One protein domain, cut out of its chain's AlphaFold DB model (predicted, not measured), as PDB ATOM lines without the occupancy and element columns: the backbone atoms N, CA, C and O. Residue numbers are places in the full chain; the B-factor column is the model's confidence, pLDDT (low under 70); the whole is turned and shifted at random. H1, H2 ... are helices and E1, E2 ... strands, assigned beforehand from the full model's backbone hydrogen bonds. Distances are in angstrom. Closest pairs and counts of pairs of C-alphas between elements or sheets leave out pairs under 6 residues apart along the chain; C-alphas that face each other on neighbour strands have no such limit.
ATOM      1  N   LEU A   2     -60.130  33.781  12.901       69.75
ATOM      2  CA  LEU A   2     -59.465  33.752  14.221       69.75
ATOM      3  C   LEU A   2     -59.555  32.395  14.950       69.75
ATOM      4  O   LEU A   2     -58.569  31.965  15.538       69.75
ATOM      5  N   ALA A   3     -60.692  31.695  14.850       68.94
ATOM      6  CA  ALA A   3     -60.846  30.339  15.396       68.94
ATOM      7  C   ALA A   3     -59.831  29.354  14.784       68.94
ATOM      8  O   ALA A   3     -59.094  28.690  15.506       68.94
ATOM      9  N   VAL A   4     -59.693  29.370  13.455       75.31
ATOM     10  CA  VAL A   4     -58.702  28.565  12.729       75.31
ATOM     11  C   VAL A   4     -57.280  28.869  13.196       75.31
ATOM     12  O   VAL A   4     -56.501  27.945  13.414       75.31
ATOM     13  N   ALA A   5     -56.936  30.148  13.363       77.31
ATOM     14  CA  ALA A   5     -55.595  30.538  13.782       77.31
ATOM     15  C   ALA A   5     -55.255  30.028  15.192       77.31
ATOM     16  O   ALA A   5     -54.165  29.501  15.406       77.31
ATOM     17  N   LYS A   6     -56.206  30.126  16.128       81.88
ATOM     18  CA  LYS A   6     -56.060  29.605  17.494       81.88
ATOM     19  C   LYS A   6     -55.866  28.086  17.509       81.88
ATOM     20  O   LYS A   6     -55.000  27.590  18.222       81.88
ATOM     21  N   ASP A   7     -56.634  27.364  16.703       83.12
ATOM     22  CA  ASP A   7     -56.615  25.899  16.708       83.12
ATOM     23  C   ASP A   7     -55.413  25.309  15.947       83.12
ATOM     24  O   ASP A   7     -55.152  24.112  16.032       83.12
ATOM     25  N   ASN A   8     -54.654  26.136  15.215       84.88
ATOM     26  CA  ASN A   8     -53.543  25.707  14.358       84.88
ATOM     27  C   ASN A   8     -52.237  26.471  14.643       84.88
ATOM     28  O   ASN A   8     -51.408  26.660  13.751       84.88
ATOM     29  N   LEU A   9     -52.026  26.904  15.891       87.69
ATOM     30  CA  LEU A   9     -50.833  27.665  16.289       87.69
ATOM     31  C   LEU A   9     -49.516  26.931  15.997       87.69
ATOM     32  O   LEU A   9     -48.539  27.567  15.607       87.69
ATOM     33  N   SER A  10     -49.482  25.604  16.149       87.75
ATOM     34  CA  SER A  10     -48.309  24.786  15.817       87.75
ATOM     35  C   SER A  10     -47.962  24.869  14.330       87.75
ATOM     36  O   SER A  10     -46.805  25.103  13.982       87.75
ATOM     37  N   LEU A  11     -48.969  24.751  13.460       88.00
ATOM     38  CA  LEU A  11     -48.813  24.878  12.015       88.00
ATOM     39  C   LEU A  11     -48.370  26.291  11.627       88.00
ATOM     40  O   LEU A  11     -47.427  26.438  10.858       88.00
ATOM     41  N   ILE A  12     -48.994  27.332  12.185       88.81
ATOM     42  CA  ILE A  12     -48.603  28.725  11.914       88.81
ATOM     43  C   ILE A  12     -47.152  28.963  12.331       88.81
ATOM     44  O   ILE A  12     -46.362  29.482  11.543       88.81
ATOM     45  N   LYS A  13     -46.779  28.536  13.544       90.94
ATOM     46  CA  LYS A  13     -45.402  28.636  14.040       90.94
ATOM     47  C   LYS A  13     -44.429  27.923  13.106       90.94
ATOM     48  O   LYS A  13     -43.385  28.483  12.778       90.94
ATOM     49  N   TYR A  14     -44.777  26.719  12.655       90.69
ATOM     50  CA  TYR A  14     -43.973  25.975  11.695       90.69
ATOM     51  C   TYR A  14     -43.815  26.748  10.378       90.69
ATOM     52  O   TYR A  14     -42.685  27.003   9.967       90.69
ATOM     53  N   LEU A  15     -44.904  27.206   9.759       90.44
ATOM     54  CA  LEU A  15     -44.864  27.935   8.485       90.44
ATOM     55  C   LEU A  15     -44.035  29.223   8.572       90.44
ATOM     56  O   LEU A  15     -43.201  29.476   7.704       90.44
ATOM     57  N   VAL A  16     -44.198  30.002   9.647       91.44
ATOM     58  CA  VAL A  16     -43.374  31.198   9.893       91.44
ATOM     59  C   VAL A  16     -41.903  30.814  10.050       91.44
ATOM     60  O   VAL A  16     -41.045  31.466   9.460       91.44
ATOM     61  N   SER A  17     -41.600  29.726  10.771       92.38
ATOM     62  CA  SER A  17     -40.222  29.244  10.936       92.38
ATOM     63  C   SER A  17     -39.569  28.829   9.611       92.38
ATOM     64  O   SER A  17     -38.378  29.069   9.421       92.38
ATOM     65  N   GLN A  18     -40.342  28.261   8.678       90.81
ATOM     66  CA  GLN A  18     -39.867  27.901   7.339       90.81
ATOM     67  C   GLN A  18     -39.645  29.139   6.464       90.81
ATOM     68  O   GLN A  18     -38.676  29.204   5.705       90.81
ATOM     69  N   LEU A  19     -40.506  30.152   6.600       88.88
ATOM     70  CA  LEU A  19     -40.390  31.404   5.856       88.88
ATOM     71  C   LEU A  19     -39.085  32.138   6.192       88.88
ATOM     72  O   LEU A  19     -38.367  32.559   5.285       88.88
ATOM     73  N   ILE A  20     -38.738  32.201   7.482       93.69
ATOM     74  CA  ILE A  20     -37.508  32.849   7.969       93.69
ATOM     75  C   ILE A  20     -36.262  31.950   7.907       93.69
ATOM     76  O   ILE A  20     -35.172  32.402   8.252       93.69
ATOM     77  N   ALA A  21     -36.391  30.682   7.499       92.12
ATOM     78  CA  ALA A  21     -35.258  29.762   7.449       92.12
ATOM     79  C   ALA A  21     -34.187  30.238   6.450       92.12
ATOM     80  O   ALA A  21     -34.497  30.670   5.329       92.12
ATOM     81  N   SER A  22     -32.920  30.126   6.862       93.06
ATOM     82  CA  SER A  22     -31.760  30.464   6.034       93.06
ATOM     83  C   SER A  22     -31.663  29.548   4.810       93.06
ATOM     84  O   SER A  22     -32.249  28.464   4.766       93.06
ATOM     85  N   LYS A  23     -30.904  29.983   3.796       90.06
ATOM     86  CA  LYS A  23     -30.650  29.174   2.594       90.06
ATOM     87  C   LYS A  23     -29.987  27.836   2.944       90.06
ATOM     88  O   LYS A  23     -30.380  26.821   2.388       90.06
ATOM     89  N   GLU A  24     -29.049  27.844   3.887       91.81
ATOM     90  CA  GLU A  24     -28.369  26.643   4.385       91.81
ATOM     91  C   GLU A  24     -29.357  25.657   5.010       91.81
ATOM     92  O   GLU A  24     -29.464  24.533   4.541       91.81
ATOM     93  N   LYS A  25     -30.206  26.114   5.941       93.19
ATOM     94  CA  LYS A  25     -31.218  25.260   6.578       93.19
ATOM     95  C   LYS A  25     -32.226  24.681   5.579       93.19
ATOM     96  O   LYS A  25     -32.657  23.541   5.717       93.19
ATOM     97  N   LYS A  26     -32.608  25.467   4.565       91.69
ATOM     98  CA  LYS A  26     -33.455  24.997   3.456       91.69
ATOM     99  C   LYS A  26     -32.746  23.925   2.621       91.69
ATOM    100  O   LYS A  26     -33.400  22.997   2.159       91.69
ATOM    101  N   PHE A  27     -31.435  24.052   2.429       94.19
ATOM    102  CA  PHE A  27     -30.633  23.083   1.692       94.19
ATOM    103  C   PHE A  27     -30.366  21.804   2.502       94.19
ATOM    104  O   PHE A  27     -30.394  20.714   1.943       94.19
ATOM    105  N   ASP A  28     -30.191  21.901   3.818       94.19
ATOM    106  CA  ASP A  28     -30.070  20.721   4.682       94.19
ATOM    107  C   ASP A  28     -31.354  19.888   4.674       94.19
ATOM    108  O   ASP A  28     -31.290  18.673   4.520       94.19
ATOM    109  N   ALA A  29     -32.522  20.539   4.702       93.06
ATOM    110  CA  ALA A  29     -33.799  19.852   4.519       93.06
ATOM    111  C   ALA A  29     -33.906  19.166   3.143       93.06
ATOM    112  O   ALA A  29     -34.490  18.094   3.035       93.06
ATOM    113  N   LEU A  30     -33.326  19.743   2.080       93.25
ATOM    114  CA  LEU A  30     -33.244  19.076   0.774       93.25
ATOM    115  C   LEU A  30     -32.363  17.821   0.839       93.25
ATOM    116  O   LEU A  30     -32.722  16.804   0.246       93.25
ATOM    117  N   ARG A  31     -31.241  17.864   1.567       95.44
ATOM    118  CA  ARG A  31     -30.339  16.712   1.719       95.44
ATOM    119  C   ARG A  31     -30.982  15.526   2.436       95.44
ATOM    120  O   ARG A  31     -30.560  14.402   2.197       95.44
ATOM    121  N   GLU A  32     -32.025  15.740   3.239       95.50
ATOM    122  CA  GLU A  32     -32.826  14.639   3.799       95.50
ATOM    123  C   GLU A  32     -33.498  13.791   2.700       95.50
ATOM    124  O   GLU A  32     -33.675  12.588   2.877       95.50
ATOM    125  N   PHE A  33     -33.826  14.393   1.548       93.00
ATOM    126  CA  PHE A  33     -34.435  13.711   0.397       93.00
ATOM    127  C   PHE A  33     -33.427  13.364  -0.706       93.00
ATOM    128  O   PHE A  33     -33.596  12.363  -1.397       93.00
ATOM    129  N   MET A  34     -32.390  14.189  -0.885       95.62
ATOM    130  CA  MET A  34     -31.321  13.996  -1.870       95.62
ATOM    131  C   MET A  34     -29.946  14.193  -1.211       95.62
ATOM    132  O   MET A  34     -29.357  15.273  -1.324       95.62
ATOM    133  N   PRO A  35     -29.407  13.167  -0.523       96.00
ATOM    134  CA  PRO A  35     -28.195  13.296   0.296       96.00
ATOM    135  C   PRO A  35     -26.954  13.778  -0.460       96.00
ATOM    136  O   PRO A  35     -26.064  14.386   0.129       96.00
ATOM    137  N   THR A  36     -26.894  13.529  -1.768       96.44
ATOM    138  CA  THR A  36     -25.769  13.895  -2.638       96.44
ATOM    139  C   THR A  36     -25.899  15.288  -3.262       96.44
ATOM    140  O   THR A  36     -25.087  15.645  -4.110       96.44
ATOM    141  N   ALA A  37     -26.897  16.089  -2.873       95.88
ATOM    142  CA  ALA A  37     -27.082  17.432  -3.414       95.88
ATOM    143  C   ALA A  37     -25.893  18.364  -3.074       95.88
ATOM    144  O   ALA A  37     -25.593  18.607  -1.898       95.88
ATOM    145  N   ASP A  38     -25.256  18.939  -4.101       94.69
ATOM    146  CA  ASP A  38     -24.242  19.998  -3.979       94.69
ATOM    147  C   ASP A  38     -24.900  21.379  -4.175       94.69
ATOM    148  O   ASP A  38     -25.527  21.606  -5.207       94.69
ATOM    149  N   PRO A  39     -24.760  22.340  -3.242       92.56
ATOM    150  CA  PRO A  39     -25.308  23.690  -3.388       92.56
ATOM    151  C   PRO A  39     -24.972  24.421  -4.696       92.56
ATOM    152  O   PRO A  39     -25.701  25.345  -5.058       92.56
ATOM    153  N   LYS A  40     -23.880  24.056  -5.383       94.56
ATOM    154  CA  LYS A  40     -23.462  24.660  -6.659       94.56
ATOM    155  C   LYS A  40     -24.377  24.299  -7.828       94.56
ATOM    156  O   LYS A  40     -24.528  25.114  -8.734       94.56
ATOM    157  N   ASP A  41     -25.010  23.130  -7.778       95.56
ATOM    158  CA  ASP A  41     -25.872  22.626  -8.854       95.56
ATOM    159  C   ASP A  41     -27.331  23.086  -8.707       95.56
ATOM    160  O   ASP A  41     -28.189  22.758  -9.525       95.56
ATOM    161  N   TRP A  42     -27.636  23.848  -7.651       93.75
ATOM    162  CA  TRP A  42     -29.001  24.193  -7.270       93.75
ATOM    163  C   TRP A  42     -29.217  25.698  -7.187       93.75
ATOM    164  O   TRP A  42     -28.447  26.455  -6.592       93.75
ATOM    165  N   TYR A  43     -30.361  26.131  -7.706       90.50
ATOM    166  CA  TYR A  43     -30.842  27.500  -7.591       90.50
ATOM    167  C   TYR A  43     -32.276  27.516  -7.060       90.50
ATOM    168  O   TYR A  43     -33.032  26.556  -7.192       90.50
ATOM    169  N   GLN A  44     -32.647  28.610  -6.400       88.25
ATOM    170  CA  GLN A  44     -33.984  28.755  -5.837       88.25
ATOM    171  C   GLN A  44     -34.964  29.233  -6.906       88.25
ATOM    172  O   GLN A  44     -34.654  30.133  -7.685       88.25
ATOM    173  N   VAL A  45     -36.167  28.663  -6.888       89.94
ATOM    174  CA  VAL A  45     -37.285  29.073  -7.743       89.94
ATOM    175  C   VAL A  45     -38.485  29.412  -6.871       89.94
ATOM    176  O   VAL A  45     -38.785  28.717  -5.898       89.94
ATOM    177  N   THR A  46     -39.194  30.482  -7.222       88.19
ATOM    178  CA  THR A  46     -40.452  30.852  -6.571       88.19
ATOM    179  C   THR A  46     -41.556  29.891  -7.008       88.19
ATOM    180  O   THR A  46     -42.057  29.985  -8.123       88.19
ATOM    181  N   ALA A  47     -41.966  28.988  -6.115       83.88
ATOM    182  CA  ALA A  47     -42.981  27.961  -6.385       83.88
ATOM    183  C   ALA A  47     -44.444  28.474  -6.363       83.88
ATOM    184  O   ALA A  47     -45.381  27.681  -6.427       83.88
ATOM    185  N   GLY A  48     -44.650  29.793  -6.263       85.62
ATOM    186  CA  GLY A  48     -45.970  30.425  -6.184       85.62
ATOM    187  C   GLY A  48     -46.577  30.441  -4.776       85.62
ATOM    188  O   GLY A  48     -45.931  30.097  -3.786       85.62
ATOM    189  N   GLN A  49     -47.833  30.884  -4.682       83.62
ATOM    190  CA  GLN A  49     -48.595  30.932  -3.432       83.62
ATOM    191  C   GLN A  49     -49.656  29.834  -3.431       83.62
ATOM    192  O   GLN A  49     -50.440  29.708  -4.369       83.62
ATOM    193  N   ARG A  50     -49.688  29.040  -2.358       80.06
ATOM    194  CA  ARG A  50     -50.712  28.011  -2.149       80.06
ATOM    195  C   ARG A  50     -51.693  28.498  -1.095       80.06
ATOM    196  O   ARG A  50     -51.282  28.962  -0.034       80.06
ATOM    197  N   VAL A  51     -52.982  28.380  -1.390       79.62
ATOM    198  CA  VAL A  51     -54.059  28.707  -0.452       79.62
ATOM    199  C   VAL A  51     -54.592  27.431   0.192       79.62
ATOM    200  O   VAL A  51     -54.735  26.408  -0.475       79.62
ATOM    201  N   GLN A  52     -54.879  27.491   1.492       77.75
ATOM    202  CA  GLN A  52     -55.511  26.395   2.224       77.75
ATOM    203  C   GLN A  52     -57.005  26.679   2.377       77.75
ATOM    204  O   GLN A  52     -57.397  27.765   2.809       77.75
ATOM    205  N   VAL A  53     -57.840  25.695   2.045       79.12
ATOM    206  CA  VAL A  53     -59.295  25.818   2.165       79.12
ATOM    207  C   VAL A  53     -59.706  25.780   3.640       79.12
ATOM    208  O   VAL A  53     -59.223  24.955   4.419       79.12
ATOM    209  N   MET A  54     -60.622  26.669   4.022       81.19
ATOM    210  CA  MET A  54     -61.277  26.679   5.331       81.19
ATOM    211  C   MET A  54     -62.760  26.372   5.154       81.19
ATOM    212  O   MET A  54     -63.404  26.948   4.279       81.19
ATOM    213  N   LYS A  55     -63.314  25.525   6.024       78.62
ATOM    214  CA  LYS A  55     -64.752  25.234   6.058       78.62
ATOM    215  C   LYS A  55     -65.379  25.646   7.379       78.62
ATOM    216  O   LYS A  55     -64.686  25.841   8.376       78.62
ATOM    217  N   LYS A  56     -66.702  25.777   7.380       81.38
ATOM    218  CA  LYS A  56     -67.484  26.046   8.586       81.38
ATOM    219  C   LYS A  56     -67.931  24.719   9.201       81.38
ATOM    220  O   LYS A  56     -68.671  23.965   8.586       81.38
ATOM    221  N   ASP A  57     -67.478  24.463  10.414       83.38
ATOM    222  CA  ASP A  57     -67.921  23.400  11.301       83.38
ATOM    223  C   ASP A  57     -68.975  23.944  12.277       83.38
ATOM    224  O   ASP A  57     -68.842  25.050  12.812       83.38
ATOM    225  N   ALA A  58     -70.031  23.166  12.513       82.19
ATOM    226  CA  ALA A  58     -71.159  23.581  13.346       82.19
ATOM    227  C   ALA A  58     -70.789  23.781  14.828       82.19
ATOM    228  O   ALA A  58     -71.445  24.559  15.514       82.19
ATOM    229  N   LYS A  59     -69.747  23.098  15.323       81.44
ATOM    230  CA  LYS A  59     -69.307  23.158  16.727       81.44
ATOM    231  C   LYS A  59     -68.039  23.989  16.902       81.44
ATOM    232  O   LYS A  59     -67.918  24.723  17.876       81.44
ATOM    233  N   LYS A  60     -67.091  23.863  15.974       74.50
ATOM    234  CA  LYS A  60     -65.748  24.465  16.060       74.50
ATOM    235  C   LYS A  60     -65.625  25.797  15.315       74.50
ATOM    236  O   LYS A  60     -64.603  26.470  15.414       74.50
ATOM    237  N   GLY A  61     -66.651  26.214  14.573       82.88
ATOM    238  CA  GLY A  61     -66.568  27.402  13.729       82.88
ATOM    239  C   GLY A  61     -65.706  27.134  12.494       82.88
ATOM    240  O   GLY A  61     -65.881  26.126  11.830       82.88
ATOM    241  N   GLY A  62     -64.794  28.031  12.124       82.12
ATOM    242  CA  GLY A  62     -63.916  27.777  10.973       82.12
ATOM    243  C   GLY A  62     -62.884  26.689  11.284       82.12
ATOM    244  O   GLY A  62     -62.194  26.809  12.291       82.12
ATOM    245  N   VAL A  63     -62.718  25.695  10.410       82.69
ATOM    246  CA  VAL A  63     -61.669  24.661  10.507       82.69
ATOM    247  C   VAL A  63     -60.867  24.583   9.205       82.69
ATOM    248  O   VAL A  63     -61.421  24.805   8.123       82.69
ATOM    249  N   LEU A  64     -59.565  24.285   9.293       81.06
ATOM    250  CA  LEU A  64     -58.758  23.983   8.105       81.06
ATOM    251  C   LEU A  64     -59.217  22.656   7.515       81.06
ATOM    252  O   LEU A  64     -59.314  21.654   8.223       81.06
ATOM    253  N   GLN A  65     -59.475  22.659   6.214       76.44
ATOM    254  CA  GLN A  65     -59.716  21.436   5.473       76.44
ATOM    255  C   GLN A  65     -58.375  20.930   4.954       76.44
ATOM    256  O   GLN A  65     -57.747  21.598   4.137       76.44
TER     257      GLN A  65
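Overview. This is residues 2 to 65 of the 147 residues of a protein of Clavibacter michiganensis subsp. michiganensis (UniProt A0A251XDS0). The domain is a long, open loop of chain: a small two-strand hairpin, E1 and E2, makes one end with the short helix H1 packed on E2, and from there H2 leads along the long axis to H3, which stands crosswise near the other end. Past H3 the chain turns round and comes back to E1 as a long stretch with no named element, leaving a hollow between this stretch and H2. The printed part has 64 residues, with three named helices and two named strands in the order H1, H2, H3, E1, E2; the sheet, in the order E1 - E2, is antiparallel, and the class is mixed, helices and strands. The whole is extended, with a radius of gyration of the C-alphas of 16.6 A, and it is a rod spanning 51 by 20 by 19 A.

Along the chain. Strand E1 is residues 54 to 57, 9.5 A from first to last C-alpha, beginning at C-alpha 54 at (-61.277, 26.679, 5.331). Strand E2 is residues 61 to 64, 10.2 A long in the same measure, and its last C-alpha, that of Leu 64, is at (-58.758, 23.983, 8.105). Helix H1 is residues 2 to 7, 8.7 A from first to last C-alpha, and it begins at C-alpha 2 at (-59.465, 33.752, 14.221). Helix H2, the longest helix with 11 residues, is residues 9 to 19 and measures 15.2 A. Helix H3 is residues 23 to 31 and measures 12.5 A, ending at C-alpha 31 at (-30.339, 16.712, 1.719).

Arrangement. E1 and E2 form a hairpin of antiparallel neighbour strands, with 140 degrees between their N-to-C directions. The C-alphas of Met 54 and Leu 64 face each other at 4.6 A, and those of Asp 57 and Gly 61 at 4.9 A. Across the pair, N 55 and O 63 are within hydrogen-bond range at 2.9 A, and N 57 and O 61 at 2.7 A. H1 and E2 have 6 pairs of C-alphas within 8 A, the closest being those of Val 4 and Val 63, 5.4 A apart. H1 and E1 are apart, but only just, with their closest C-alphas 8.1 A from each other. H1 and H2 are close but not clearly touching, with the closest C-alphas those of Ala 5 and Ile 12, 7.5 A apart. Their lines stand at 85 degrees, about perpendicular. H2 and H3 are apart, but only just, at 8.0 A between their closest C-alphas. H2 is apart from both E1 and E2, and H3 is apart from H1 and from E2. In H1, H2 and H3 every O i to N i+4 pair is within hydrogen-bond range.

Size, cuts and confidence. The C-alphas of Lys 40 and Ala 58 are the two farthest apart, at 51.7 A, while the first and last printed C-alphas, those of Leu 2 and Gln 65, are 15.1 A apart. The printed part has no cut. The links H1 to H2, H2 to H3 and E1 to E2 are tight, and the link H3 to E1 is long, with residues 32 to 53 between the two elements. Residues 9 to 17, which belong to H2, stand free, as do residues 29 to 36, of which 29 to 31 belong to H3, and residues 45 to 51. The mean pLDDT of the printed part of this model is 87.2, and residues 2 to 3 are under 70.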